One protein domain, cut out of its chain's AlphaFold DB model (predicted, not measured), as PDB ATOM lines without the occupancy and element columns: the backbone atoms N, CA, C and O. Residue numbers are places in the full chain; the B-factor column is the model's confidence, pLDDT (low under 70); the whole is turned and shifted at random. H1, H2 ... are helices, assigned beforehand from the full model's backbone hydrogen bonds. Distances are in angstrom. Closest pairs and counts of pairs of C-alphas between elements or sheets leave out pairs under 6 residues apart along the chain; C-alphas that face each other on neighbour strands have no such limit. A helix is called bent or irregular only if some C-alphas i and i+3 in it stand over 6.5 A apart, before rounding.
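What this domain is: This is residues 313 to 407 of the 526 residues of an uncharacterized protein of Lachnospiraceae bacterium (UniProt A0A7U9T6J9). Helix H1 is the core of a compact body, with the two longest helices, H6 and H7, packed on it at steep angles to it and the short H3 crossing near its last residues. H2 and H5 meet on the side away from H7, whose last residues lie at one end of the longest axis. The printed part has 95 residues with seven named helices, H1 to H7 in chain order, and no named strand; the class is all helix, and the helix packing is mostly crossed. The radius of gyration of the C-alphas is 12.4 A, and they span 36 by 27 by 25 A.

Where its parts are: The printed part begins at Gln 313. H1, residues 317 to 329, starts with C-alpha 317 at (128.496, 137.005, 123.305) and is 18.1 A long from first to last C-alpha. H2, residues 335 to 344, measures 14.2 A. H3 is residues 347 to 352, and is only just irregular: C-alphas 348 and 351 are 6.6 A apart. H4 is residues 359 to 362 and H5 residues 369 to 374. H6, residues 376 to 389, measures 20.4 A, from C-alpha 376 at (139.488, 142.860, 126.168). H7, residues 391 to 406, measures 20.8 A and ends with C-alpha 406 at (117.115, 124.241, 128.305). It has a kink of 40 degrees near residue 400 and is irregular: C-alphas 401 and 404 are 7.8 A apart.

How they stand to each other: H1 is the hub, touching four other helices. With residues 324 to 328 alone it touches H3, closest at the C-alphas of Asn 328 and Gly 351, 6.6 A; at 72 degrees they are only just about perpendicular. With residues 317 to 320 alone it only just touches H4, with 3 pairs of C-alphas within 8 A, the closest being Gly 317 and Lys 362, 7.5 A. H6 touches H1 with residues 383 to 386 alone, the same way at a steep tilt of 46 degrees; the closest C-alphas, of Val 323 and Trp 383, are 6.2 A apart. H7 touches H1 with 16 pairs, opposite ways at a steep tilt of 49 degrees; the C-alphas of Gln 322 and Tyr 394 come closest, 5.1 A. H1 and H2 are near each other. H2 touches H5, closest at the C-alphas of Leu 344 and Phe 371, 6.6 A. H2 and H7 are apart. Each O i to N i+4 pair is within hydrogen-bond range in H1, H5 and H6, against 5 of 6 in H2, 9 of 12 in H7 and 0 of 2 in H3, where 2 of 3 O i to N i+3 pairs are; H4 is too short for an O i to N i+4 pair.

The domain as a whole: The C-alphas farthest apart, of Ala 335 and Gly 407, are 38.2 A apart. The printed part has no cut and no long link. Its mean pLDDT is 96.0, and no printed residue is under 70.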
ATOM      1  N   GLN A 313     134.594 139.328 120.278       92.94
ATOM      2  CA  GLN A 313     133.129 139.348 120.350       92.94
ATOM      3  C   GLN A 313     132.482 137.954 120.247       92.94
ATOM      4  O   GLN A 313     131.465 137.694 120.885       92.94
ATOM      5  N   GLU A 314     133.091 137.026 119.495       89.25
ATOM      6  CA  GLU A 314     132.596 135.649 119.351       89.25
ATOM      7  C   GLU A 314     132.783 134.826 120.634       89.25
ATOM      8  O   GLU A 314     132.067 133.857 120.870       89.25
ATOM      9  N   SER A 315     133.729 135.221 121.489       89.38
ATOM     10  CA  SER A 315     134.012 134.569 122.773       89.38
ATOM     11  C   SER A 315     133.221 135.168 123.938       89.38
ATOM     12  O   SER A 315     133.107 134.519 124.978       89.38
ATOM     13  N   VAL A 316     132.688 136.385 123.778       93.06
ATOM     14  CA  VAL A 316     132.017 137.139 124.850       93.06
ATOM     15  C   VAL A 316     130.560 137.501 124.553       93.06
ATOM     16  O   VAL A 316     130.015 138.433 125.137       93.06
ATOM     17  N   GLY A 317     129.893 136.750 123.671       93.62
ATOM     18  CA  GLY A 317     128.496 137.005 123.305       93.62
ATOM     19  C   GLY A 317     127.536 137.039 124.503       93.62
ATOM     20  O   GLY A 317     126.703 137.932 124.600       93.62
ATOM     21  N   MET A 318     127.672 136.132 125.476       94.75
ATOM     22  CA  MET A 318     126.812 136.156 126.672       94.75
ATOM     23  C   MET A 318     127.094 137.382 127.557       94.75
ATOM     24  O   MET A 318     126.181 137.961 128.135       94.75
ATOM     25  N   GLN A 319     128.349 137.808 127.654       96.56
ATOM     26  CA  GLN A 319     128.743 138.985 128.420       96.56
ATOM     27  C   GLN A 319     128.224 140.260 127.754       96.56
ATOM     28  O   GLN A 319     127.625 141.087 128.435       96.56
ATOM     29  N   LEU A 320     128.362 140.384 126.429       96.88
ATOM     30  CA  LEU A 320     127.780 141.482 125.649       96.88
ATOM     31  C   LEU A 320     126.262 141.556 125.839       96.88
ATOM     32  O   LEU A 320     125.723 142.633 126.077       96.88
ATOM     33  N   GLN A 321     125.584 140.408 125.844       97.00
ATOM     34  CA  GLN A 321     124.146 140.332 126.093       97.00
ATOM     35  C   GLN A 321     123.753 140.847 127.487       97.00
ATOM     36  O   GLN A 321     122.704 141.470 127.649       97.00
ATOM     37  N   GLN A 322     124.578 140.594 128.507       97.31
ATOM     38  CA  GLN A 322     124.348 141.074 129.875       97.31
ATOM     39  C   GLN A 322     124.660 142.566 130.041       97.31
ATOM     40  O   GLN A 322     123.926 143.263 130.746       97.31
ATOM     41  N   VAL A 323     125.711 143.057 129.377       97.62
ATOM     42  CA  VAL A 323     126.027 144.492 129.313       97.62
ATOM     43  C   VAL A 323     124.874 145.236 128.650       97.62
ATOM     44  O   VAL A 323     124.321 146.143 129.261       97.62
ATOM     45  N   ALA A 324     124.419 144.787 127.477       97.19
ATOM     46  CA  ALA A 324     123.300 145.400 126.766       97.19
ATOM     47  C   ALA A 324     122.013 145.429 127.600       97.19
ATOM     48  O   ALA A 324     121.333 146.452 127.671       97.19
ATOM     49  N   ALA A 325     121.711 144.335 128.305       97.38
ATOM     50  CA  ALA A 325     120.585 144.294 129.229       97.38
ATOM     51  C   ALA A 325     120.712 145.335 130.351       97.38
ATOM     52  O   ALA A 325     119.718 145.941 130.742       97.38
ATOM     53  N   SER A 326     121.923 145.541 130.865       97.19
ATOM     54  CA  SER A 326     122.194 146.475 131.961       97.19
ATOM     55  C   SER A 326     122.141 147.927 131.528       97.19
ATOM     56  O   SER A 326     121.619 148.734 132.282       97.19
ATOM     57  N   VAL A 327     122.596 148.245 130.317       96.81
ATOM     58  CA  VAL A 327     122.437 149.583 129.732       96.81
ATOM     59  C   VAL A 327     120.948 149.925 129.573       96.81
ATOM     60  O   VAL A 327     120.533 151.035 129.865       96.81
ATOM     61  N   ASN A 328     120.118 148.950 129.185       95.62
ATOM     62  CA  ASN A 328     118.692 149.180 128.910       95.62
ATOM     63  C   ASN A 328     117.767 149.102 130.136       95.62
ATOM     64  O   ASN A 328     116.677 149.670 130.122       95.62
ATOM     65  N   LYS A 329     118.128 148.321 131.161       94.31
ATOM     66  CA  LYS A 329     117.247 148.008 132.308       94.31
ATOM     67  C   LYS A 329     117.878 148.279 133.672       94.31
ATOM     68  O   LYS A 329     117.198 148.146 134.689       94.31
ATOM     69  N   GLY A 330     119.179 148.539 133.707       92.31
ATOM     70  CA  GLY A 330     119.917 148.813 134.930       92.31
ATOM     71  C   GLY A 330     119.747 150.259 135.412       92.31
ATOM     72  O   GLY A 330     119.065 151.059 134.777       92.31
ATOM     73  N   PRO A 331     120.350 150.597 136.562       91.88
ATOM     74  CA  PRO A 331     120.522 151.966 137.011       91.88
ATOM     75  C   PRO A 331     121.487 152.711 136.085       91.88
ATOM     76  O   PRO A 331     122.228 152.094 135.318       91.88
ATOM     77  N   GLU A 332     121.534 154.031 136.245       94.31
ATOM     78  CA  GLU A 332     122.436 154.915 135.507       94.31
ATOM     79  C   GLU A 332     123.900 154.446 135.577       94.31
ATOM     80  O   GLU A 332     124.420 154.031 136.633       94.31
ATOM     81  N   LEU A 333     124.554 154.495 134.418       96.56
ATOM     82  CA  LEU A 333     125.964 154.179 134.245       96.56
ATOM     83  C   LEU A 333     126.826 155.232 134.959       96.56
ATOM     84  O   LEU A 333     126.396 156.352 135.221       96.56
ATOM     85  N   THR A 334     128.040 154.857 135.361       96.88
ATOM     86  CA  THR A 334     129.034 155.862 135.775       96.88
ATOM     87  C   THR A 334     129.664 156.507 134.541       96.88
ATOM     88  O   THR A 334     129.685 155.887 133.484       96.88
ATOM     89  N   ALA A 335     130.274 157.686 134.689       96.69
ATOM     90  CA  ALA A 335     130.983 158.343 133.584       96.69
ATOM     91  C   ALA A 335     132.040 157.431 132.919       96.69
ATOM     92  O   ALA A 335     132.099 157.349 131.702       96.69
ATOM     93  N   GLU A 336     132.806 156.658 133.705       95.75
ATOM     94  CA  GLU A 336     133.768 155.673 133.165       95.75
ATOM     95  C   GLU A 336     133.078 154.578 132.329       95.75
ATOM     96  O   GLU A 336     133.608 154.133 131.313       95.75
ATOM     97  N   GLN A 337     131.886 154.139 132.747       97.31
ATOM     98  CA  GLN A 337     131.113 153.130 132.025       97.31
ATOM     99  C   GLN A 337     130.537 153.694 130.726       97.31
ATOM    100  O   GLN A 337     130.595 153.009 129.709       97.31
ATOM    101  N   GLU A 338     130.012 154.919 130.746       97.50
ATOM    102  CA  GLU A 338     129.513 155.621 129.556       97.50
ATOM    103  C   GLU A 338     130.634 155.849 128.542       97.50
ATOM    104  O   GLU A 338     130.509 155.426 127.394       97.50
ATOM    105  N   ASP A 339     131.762 156.412 128.983       97.38
ATOM    106  CA  ASP A 339     132.911 156.713 128.125       97.38
ATOM    107  C   ASP A 339     133.398 155.473 127.365       97.38
ATOM    108  O   ASP A 339     133.694 155.546 126.171       97.38
ATOM    109  N   TYR A 340     133.471 154.323 128.040       98.38
ATOM    110  CA  TYR A 340     133.882 153.070 127.413       98.38
ATOM    111  C   TYR A 340     132.788 152.483 126.509       98.38
ATOM    112  O   TYR A 340     133.045 152.104 125.363       98.38
ATOM    113  N   LEU A 341     131.557 152.367 127.018       98.06
ATOM    114  CA  LEU A 341     130.476 151.678 126.310       98.06
ATOM    115  C   LEU A 341     130.017 152.442 125.072       98.06
ATOM    116  O   LEU A 341     129.678 151.799 124.082       98.06
ATOM    117  N   TYR A 342     130.056 153.774 125.091       97.94
ATOM    118  CA  TYR A 342     129.655 154.599 123.952       97.94
ATOM    119  C   TYR A 342     130.737 154.713 122.873       97.94
ATOM    120  O   TYR A 342     130.416 154.954 121.713       97.94
ATOM    121  N   GLN A 343     132.002 154.428 123.205       97.75
ATOM    122  CA  GLN A 343     133.041 154.152 122.202       97.75
ATOM    123  C   GLN A 343     132.875 152.772 121.558       97.75
ATOM    124  O   GLN A 343     133.177 152.588 120.377       97.75
ATOM    125  N   LEU A 344     132.409 151.789 122.335       97.75
ATOM    126  CA  LEU A 344     132.155 150.438 121.846       97.75
ATOM    127  C   LEU A 344     130.922 150.382 120.930       97.75
ATOM    128  O   LEU A 344     130.941 149.683 119.915       97.75
ATOM    129  N   PHE A 345     129.853 151.083 121.306       98.25
ATOM    130  CA  PHE A 345     128.608 151.153 120.553       98.25
ATOM    131  C   PHE A 345     127.849 152.452 120.877       98.25
ATOM    132  O   PHE A 345     127.650 152.715 122.065       98.25
ATOM    133  N   PRO A 346     127.406 153.248 119.883       97.75
ATOM    134  CA  PRO A 346     126.759 154.541 120.125       97.75
ATOM    135  C   PRO A 346     125.577 154.474 121.101       97.75
ATOM    136  O   PRO A 346     124.788 153.524 121.065       97.75
ATOM    137  N   GLU A 347     125.454 155.487 121.964       96.88
ATOM    138  CA  GLU A 347     124.450 155.573 123.038       96.88
ATOM    139  C   GLU A 347     123.032 155.286 122.525       96.88
ATOM    140  O   GLU A 347     122.327 154.411 123.033       96.88
ATOM    141  N   GLU A 348     122.642 155.972 121.456       95.75
ATOM    142  CA  GLU A 348     121.319 155.910 120.848       95.75
ATOM    143  C   GLU A 348     120.970 154.532 120.271       95.75
ATOM    144  O   GLU A 348     119.791 154.210 120.096       95.75
ATOM    145  N   LEU A 349     121.977 153.697 119.995       96.88
ATOM    146  CA  LEU A 349     121.786 152.380 119.402       96.88
ATOM    147  C   LEU A 349     121.640 151.271 120.443       96.88
ATOM    148  O   LEU A 349     121.132 150.204 120.103       96.88
ATOM    149  N   TRP A 350     121.983 151.490 121.716       95.75
ATOM    150  CA  TRP A 350     121.829 150.450 122.745       95.75
ATOM    151  C   TRP A 350     120.385 149.952 122.897       95.75
ATOM    152  O   TRP A 350     120.178 148.804 123.297       95.75
ATOM    153  N   GLY A 351     119.398 150.765 122.508       93.75
ATOM    154  CA  GLY A 351     117.976 150.414 122.494       93.75
ATOM    155  C   GLY A 351     117.597 149.247 121.571       93.75
ATOM    156  O   GLY A 351     116.546 148.641 121.775       93.75
ATOM    157  N   ILE A 352     118.446 148.865 120.604       95.38
ATOM    158  CA  ILE A 352     118.191 147.704 119.724       95.38
ATOM    159  C   ILE A 352     118.346 146.354 120.443       95.38
ATOM    160  O   ILE A 352     118.203 145.298 119.826       95.38
ATOM    161  N   TYR A 353     118.676 146.373 121.736       96.44
ATOM    162  CA  TYR A 353     118.840 145.189 122.568       96.44
ATOM    163  C   TYR A 353     117.663 144.206 122.439       96.44
ATOM    164  O   TYR A 353     116.537 144.465 122.873       96.44
ATOM    165  N   ALA A 354     117.972 143.015 121.920       97.06
ATOM    166  CA  ALA A 354     117.054 141.888 121.837       97.06
ATOM    167  C   ALA A 354     117.401 140.846 122.917       97.06
ATOM    168  O   ALA A 354     118.461 140.217 122.846       97.06
ATOM    169  N   PRO A 355     116.528 140.579 123.910       96.81
ATOM    170  CA  PRO A 355     116.864 139.702 125.039       96.81
ATOM    171  C   PRO A 355     117.202 138.251 124.689       96.81
ATOM    172  O   PRO A 355     117.842 137.565 125.488       96.81
ATOM    173  N   CYS A 356     116.791 137.790 123.508       96.19
ATOM    174  CA  CYS A 356     116.970 136.418 123.049       96.19
ATOM    175  C   CYS A 356     118.063 136.255 121.976       96.19
ATOM    176  O   CYS A 356     118.241 135.138 121.481       96.19
ATOM    177  N   CYS A 357     118.759 137.330 121.586       95.19
ATOM    178  CA  CYS A 357     119.721 137.307 120.488       95.19
ATOM    179  C   CYS A 357     120.755 138.435 120.614       95.19
ATOM    180  O   CYS A 357     120.435 139.592 120.360       95.19
ATOM    181  N   VAL A 358     122.013 138.106 120.932       94.56
ATOM    182  CA  VAL A 358     123.086 139.120 121.007       94.56
ATOM    183  C   VAL A 358     123.556 139.587 119.629       94.56
ATOM    184  O   VAL A 358     124.160 140.652 119.495       94.56
ATOM    185  N   ASP A 359     123.278 138.798 118.589       93.50
ATOM    186  CA  ASP A 359     123.744 139.069 117.231       93.50
ATOM    187  C   ASP A 359     123.238 140.425 116.697       93.50
ATOM    188  O   ASP A 359     123.921 141.013 115.862       93.50
ATOM    189  N   VAL A 360     122.124 140.965 117.223       94.19
ATOM    190  CA  VAL A 360     121.603 142.296 116.838       94.19
ATOM    191  C   VAL A 360     122.558 143.443 117.182       94.19
ATOM    192  O   VAL A 360     122.616 144.412 116.438       94.19
ATOM    193  N   ILE A 361     123.339 143.319 118.263       94.88
ATOM    194  CA  ILE A 361     124.376 144.294 118.644       94.88
ATOM    195  C   ILE A 361     125.721 143.863 118.061       94.88
ATOM    196  O   ILE A 361     126.395 144.630 117.383       94.88
ATOM    197  N   LYS A 362     126.103 142.600 118.279       94.44
ATOM    198  CA  LYS A 362     127.432 142.068 117.938       94.44
ATOM    199  C   LYS A 362     127.782 142.213 116.444       94.44
ATOM    200  O   LYS A 362     128.945 142.408 116.080       94.44
ATOM    201  N   TRP A 363     126.786 142.093 115.566       93.44
ATOM    202  CA  TRP A 363     126.961 142.213 114.117       93.44
ATOM    203  C   TRP A 363     126.471 143.546 113.539       93.44
ATOM    204  O   TRP A 363     126.497 143.706 112.325       93.44
ATOM    205  N   HIS A 364     126.110 144.522 114.379       96.50
ATOM    206  CA  HIS A 364     125.753 145.861 113.912       96.50
ATOM    207  C   HIS A 364     126.963 146.577 113.288       96.50
ATOM    208  O   HIS A 364     128.090 146.404 113.751       96.50
ATOM    209  N   GLU A 365     126.763 147.372 112.239       96.00
ATOM    210  CA  GLU A 365     127.858 148.035 111.506       96.00
ATOM    211  C   GLU A 365     128.657 148.991 112.404       96.00
ATOM    212  O   GLU A 365     129.880 148.887 112.457       96.00
ATOM    213  N   GLU A 366     127.956 149.801 113.203       97.12
ATOM    214  CA  GLU A 366     128.523 150.745 114.188       97.12
ATOM    215  C   GLU A 366     129.135 150.095 115.448       97.12
ATOM    216  O   GLU A 366     129.619 150.789 116.338       97.12
ATOM    217  N   PHE A 367     129.097 148.763 115.584       97.31
ATOM    218  CA  PHE A 367     129.728 148.092 116.723       97.31
ATOM    219  C   PHE A 367     131.247 148.021 116.521       97.31
ATOM    220  O   PHE A 367     131.730 147.359 115.595       97.31
ATOM    221  N   ASN A 368     132.014 148.667 117.404       97.25
ATOM    222  CA  ASN A 368     133.460 148.806 117.253       97.25
ATOM    223  C   ASN A 368     134.214 147.531 117.683       97.25
ATOM    224  O   ASN A 368     134.695 147.377 118.809       97.25
ATOM    225  N   ARG A 369     134.307 146.585 116.744       94.75
ATOM    226  CA  ARG A 369     134.936 145.264 116.938       94.75
ATOM    227  C   ARG A 369     136.429 145.355 117.214       94.75
ATOM    228  O   ARG A 369     136.947 144.546 117.978       94.75
ATOM    229  N   GLU A 370     137.104 146.304 116.570       95.06
ATOM    230  CA  GLU A 370     138.541 146.535 116.723       95.06
ATOM    231  C   GLU A 370     138.841 147.048 118.131       95.06
ATOM    232  O   GLU A 370     139.600 146.409 118.857       95.06
ATOM    233  N   PHE A 371     138.118 148.081 118.578       97.38
ATOM    234  CA  PHE A 371     138.225 148.599 119.941       97.38
ATOM    235  C   PHE A 371     137.987 147.510 120.992       97.38
ATOM    236  O   PHE A 371     138.779 147.363 121.924       97.38
ATOM    237  N   LEU A 372     136.952 146.676 120.828       97.44
ATOM    238  CA  LEU A 372     136.703 145.544 121.729       97.44
ATOM    239  C   LEU A 372     137.856 144.526 121.733       97.44
ATOM    240  O   LEU A 372     138.189 143.943 122.771       97.44
ATOM    241  N   ASN A 373     138.447 144.272 120.565       95.75
ATOM    242  CA  ASN A 373     139.578 143.367 120.409       95.75
ATOM    243  C   ASN A 373     140.845 143.907 121.088       95.75
ATOM    244  O   ASN A 373     141.597 143.114 121.652       95.75
ATOM    245  N   GLU A 374     141.068 145.216 121.089       96.75
ATOM    246  CA  GLU A 374     142.224 145.849 121.732       96.75
ATOM    247  C   GLU A 374     142.042 146.000 123.253       96.75
ATOM    248  O   GLU A 374     143.003 145.896 124.015       96.75
ATOM    249  N   THR A 375     140.798 146.144 123.721       97.19
ATOM    250  CA  THR A 375     140.467 146.481 125.120       97.19
ATOM    251  C   THR A 375     139.820 145.333 125.911       97.19
ATOM    252  O   THR A 375     139.085 145.548 126.874       97.19
ATOM    253  N   LYS A 376     140.122 144.068 125.572       97.00
ATOM    254  CA  LYS A 376     139.488 142.860 126.168       97.00
ATOM    255  C   LYS A 376     139.417 142.871 127.700       97.00
ATOM    256  O   LYS A 376     138.422 142.443 128.282       97.00
ATOM    257  N   GLY A 377     140.495 143.304 128.358       97.44
ATOM    258  CA  GLY A 377     140.579 143.349 129.820       97.44
ATOM    259  C   GLY A 377     139.681 144.421 130.439       97.44
ATOM    260  O   GLY A 377     139.054 144.174 131.465       97.44
ATOM    261  N   GLU A 378     139.583 145.576 129.785       98.00
ATOM    262  CA  GLU A 378     138.723 146.683 130.196       98.00
ATOM    263  C   GLU A 378     137.247 146.325 130.023       98.00
ATOM    264  O   GLU A 378     136.475 146.465 130.969       98.00
ATOM    265  N   PHE A 379     136.877 145.702 128.897       98.38
ATOM    266  CA  PHE A 379     135.531 145.157 128.706       98.38
ATOM    267  C   PHE A 379     135.121 144.215 129.848       98.38
ATOM    268  O   PHE A 379     134.035 144.336 130.413       98.38
ATOM    269  N   LEU A 380     135.995 143.268 130.216       98.06
ATOM    270  CA  LEU A 380     135.712 142.314 131.292       98.06
ATOM    271  C   LEU A 380     135.635 142.987 132.671       98.06
ATOM    272  O   LEU A 380     134.856 142.542 133.519       98.06
ATOM    273  N   LYS A 381     136.405 144.059 132.896       98.06
ATOM    274  CA  LYS A 381     136.306 144.898 134.098       98.06
ATOM    275  C   LYS A 381     134.927 145.563 134.163       98.06
ATOM    276  O   LYS A 381     134.196 145.305 135.119       98.06
ATOM    277  N   ILE A 382     134.532 146.299 133.121       97.94
ATOM    278  CA  ILE A 382     133.226 146.976 133.026       97.94
ATOM    279  C   ILE A 382     132.072 145.975 133.172       97.94
ATOM    280  O   ILE A 382     131.153 146.185 133.965       97.94
ATOM    281  N   TRP A 383     132.143 144.827 132.492       97.94
ATOM    282  CA  TRP A 383     131.160 143.750 132.632       97.94
ATOM    283  C   TRP A 383     131.040 143.244 134.079       97.94
ATOM    284  O   TRP A 383     129.930 142.973 134.542       97.94
ATOM    285  N   THR A 384     132.149 143.121 134.813       97.75
ATOM    286  CA  THR A 384     132.129 142.665 136.213       97.75
ATOM    287  C   THR A 384     131.528 143.724 137.140       97.75
ATOM    288  O   THR A 384     130.747 143.396 138.031       97.75
ATOM    289  N   GLU A 385     131.849 144.999 136.929       97.50
ATOM    290  CA  GLU A 385     131.296 146.108 137.712       97.50
ATOM    291  C   GLU A 385     129.783 146.236 137.530       97.50
ATOM    292  O   GLU A 385     129.037 146.338 138.509       97.50
ATOM    293  N   LEU A 386     129.317 146.151 136.284       97.62
ATOM    294  CA  LEU A 386     127.895 146.135 135.960       97.62
ATOM    295  C   LEU A 386     127.185 144.919 136.567       97.62
ATOM    296  O   LEU A 386     126.072 145.068 137.068       97.62
ATOM    297  N   PHE A 387     127.822 143.741 136.617       96.50
ATOM    298  CA  PHE A 387     127.250 142.562 137.281       96.50
ATOM    299  C   PHE A 387     126.992 142.805 138.768       96.50
ATOM    300  O   PHE A 387     125.917 142.474 139.268       96.50
ATOM    301  N   VAL A 388     127.963 143.385 139.480       96.00
ATOM    302  CA  VAL A 388     127.847 143.652 140.922       96.00
ATOM    303  C   VAL A 388     126.715 144.638 141.210       96.00
ATOM    304  O   VAL A 388     126.008 144.479 142.205       96.00
ATOM    305  N   ARG A 389     126.504 145.622 140.326       95.06
ATOM    306  CA  ARG A 389     125.395 146.582 140.430       95.06
ATOM    307  C   ARG A 389     124.048 145.959 140.037       95.06
ATOM    308  O   ARG A 389     123.039 146.288 140.654       95.06
ATOM    309  N   ASN A 390     124.038 145.032 139.069       95.44
ATOM    310  CA  ASN A 390     122.830 144.538 138.392       95.44
ATOM    311  C   ASN A 390     122.691 143.003 138.348       95.44
ATOM    312  O   ASN A 390     122.379 142.445 137.287       95.44
ATOM    313  N   PRO A 391     122.848 142.271 139.467       96.50
ATOM    314  CA  PRO A 391     122.891 140.809 139.428       96.50
ATOM    315  C   PRO A 391     121.583 140.189 138.911       96.50
ATOM    316  O   PRO A 391     121.615 139.167 138.228       96.50
ATOM    317  N   VAL A 392     120.434 140.816 139.192       95.62
ATOM    318  CA  VAL A 392     119.124 140.348 138.712       95.62
ATOM    319  C   VAL A 392     119.024 140.485 137.193       95.62
ATOM    320  O   VAL A 392     118.738 139.495 136.527       95.62
ATOM    321  N   VAL A 393     119.345 141.658 136.634       96.62
ATOM    322  CA  VAL A 393     119.304 141.905 135.178       96.62
ATOM    323  C   VAL A 393     120.222 140.937 134.429       96.62
ATOM    324  O   VAL A 393     119.835 140.384 133.403       96.62
ATOM    325  N   TYR A 394     121.406 140.647 134.975       97.19
ATOM    326  CA  TYR A 394     122.338 139.673 134.399       97.19
ATOM    327  C   TYR A 394     121.772 138.252 134.353       97.19
ATOM    328  O   TYR A 394     121.985 137.529 133.373       97.19
ATOM    329  N   VAL A 395     121.071 137.839 135.412       96.06
ATOM    330  CA  VAL A 395     120.408 136.532 135.480       96.06
ATOM    331  C   VAL A 395     119.226 136.484 134.514       96.06
ATOM    332  O   VAL A 395     119.089 135.499 133.791       96.06
ATOM    333  N   GLU A 396     118.409 137.536 134.438       96.38
ATOM    334  CA  GLU A 396     117.295 137.610 133.487       96.38
ATOM    335  C   GLU A 396     117.777 137.556 132.035       96.38
ATOM    336  O   GLU A 396     117.260 136.763 131.248       96.38
ATOM    337  N   ALA A 397     118.813 138.330 131.696       96.56
ATOM    338  CA  ALA A 397     119.436 138.320 130.377       96.56
ATOM    339  C   ALA A 397     119.970 136.928 130.018       96.56
ATOM    340  O   ALA A 397     119.781 136.454 128.900       96.56
ATOM    341  N   HIS A 398     120.585 136.230 130.978       96.50
ATOM    342  CA  HIS A 398     121.044 134.857 130.781       96.50
ATOM    343  C   HIS A 398     119.892 133.876 130.552       96.50
ATOM    344  O   HIS A 398     119.954 133.061 129.632       96.50
ATOM    345  N   ILE A 399     118.827 133.955 131.352       96.12
ATOM    346  CA  ILE A 399     117.635 133.111 131.201       96.12
ATOM    347  C   ILE A 399     117.010 133.335 129.817       96.12
ATOM    348  O   ILE A 399     116.793 132.363 129.094       96.12
ATOM    349  N   LEU A 400     116.785 134.589 129.413       96.31
ATOM    350  CA  LEU A 400     116.168 134.945 128.127       96.31
ATOM    351  C   LEU A 400     117.044 134.606 126.916       96.31
ATOM    352  O   LEU A 400     116.512 134.228 125.876       96.31
ATOM    353  N   ASN A 401     118.369 134.673 127.038       95.69
ATOM    354  CA  ASN A 401     119.274 134.334 125.940       95.69
ATOM    355  C   ASN A 401     119.543 132.826 125.813       95.69
ATOM    356  O   ASN A 401     120.062 132.375 124.798       95.69
ATOM    357  N   THR A 402     119.206 132.018 126.824       95.19
ATOM    358  CA  THR A 402     119.511 130.573 126.824       95.19
ATOM    359  C   THR A 402     118.282 129.673 126.921       95.19
ATOM    360  O   THR A 402     118.423 128.455 126.805       95.19
ATOM    361  N   TYR A 403     117.072 130.215 127.104       94.31
ATOM    362  CA  TYR A 403     115.878 129.393 127.341       94.31
ATOM    363  C   TYR A 403     115.574 128.385 126.237       94.31
ATOM    364  O   TYR A 403     115.080 127.308 126.554       94.31
ATOM    365  N   GLY A 404     115.900 128.653 124.971       92.62
ATOM    366  CA  GLY A 404     115.704 127.665 123.909       92.62
ATOM    367  C   GLY A 404     116.644 126.456 124.015       92.62
ATOM    368  O   GLY A 404     116.324 125.391 123.485       92.62
ATOM    369  N   VAL A 405     117.757 126.569 124.754       92.38
ATOM    370  CA  VAL A 405     118.719 125.484 125.021       92.38
ATOM    371  C   VAL A 405     118.204 124.529 126.101       92.38
ATOM    372  O   VAL A 405     118.395 123.318 125.982       92.38
ATOM    373  N   TRP A 406     117.553 125.041 127.151       92.94
ATOM    374  CA  TRP A 406     117.115 124.241 128.305       92.94
ATOM    375  C   TRP A 406     115.598 124.062 128.422       92.94
ATOM    376  O   TRP A 406     115.145 123.152 129.118       92.94
ATOM    377  N   GLY A 407     114.798 124.897 127.768       94.12
ATOM    378  CA  GLY A 407     113.342 124.924 127.855       94.12
ATOM    379  C   GLY A 407     112.684 123.667 127.294       94.12
ATOM    380  O   GLY A 407     112.861 123.311 126.129       94.12
TER     381      GLY A 407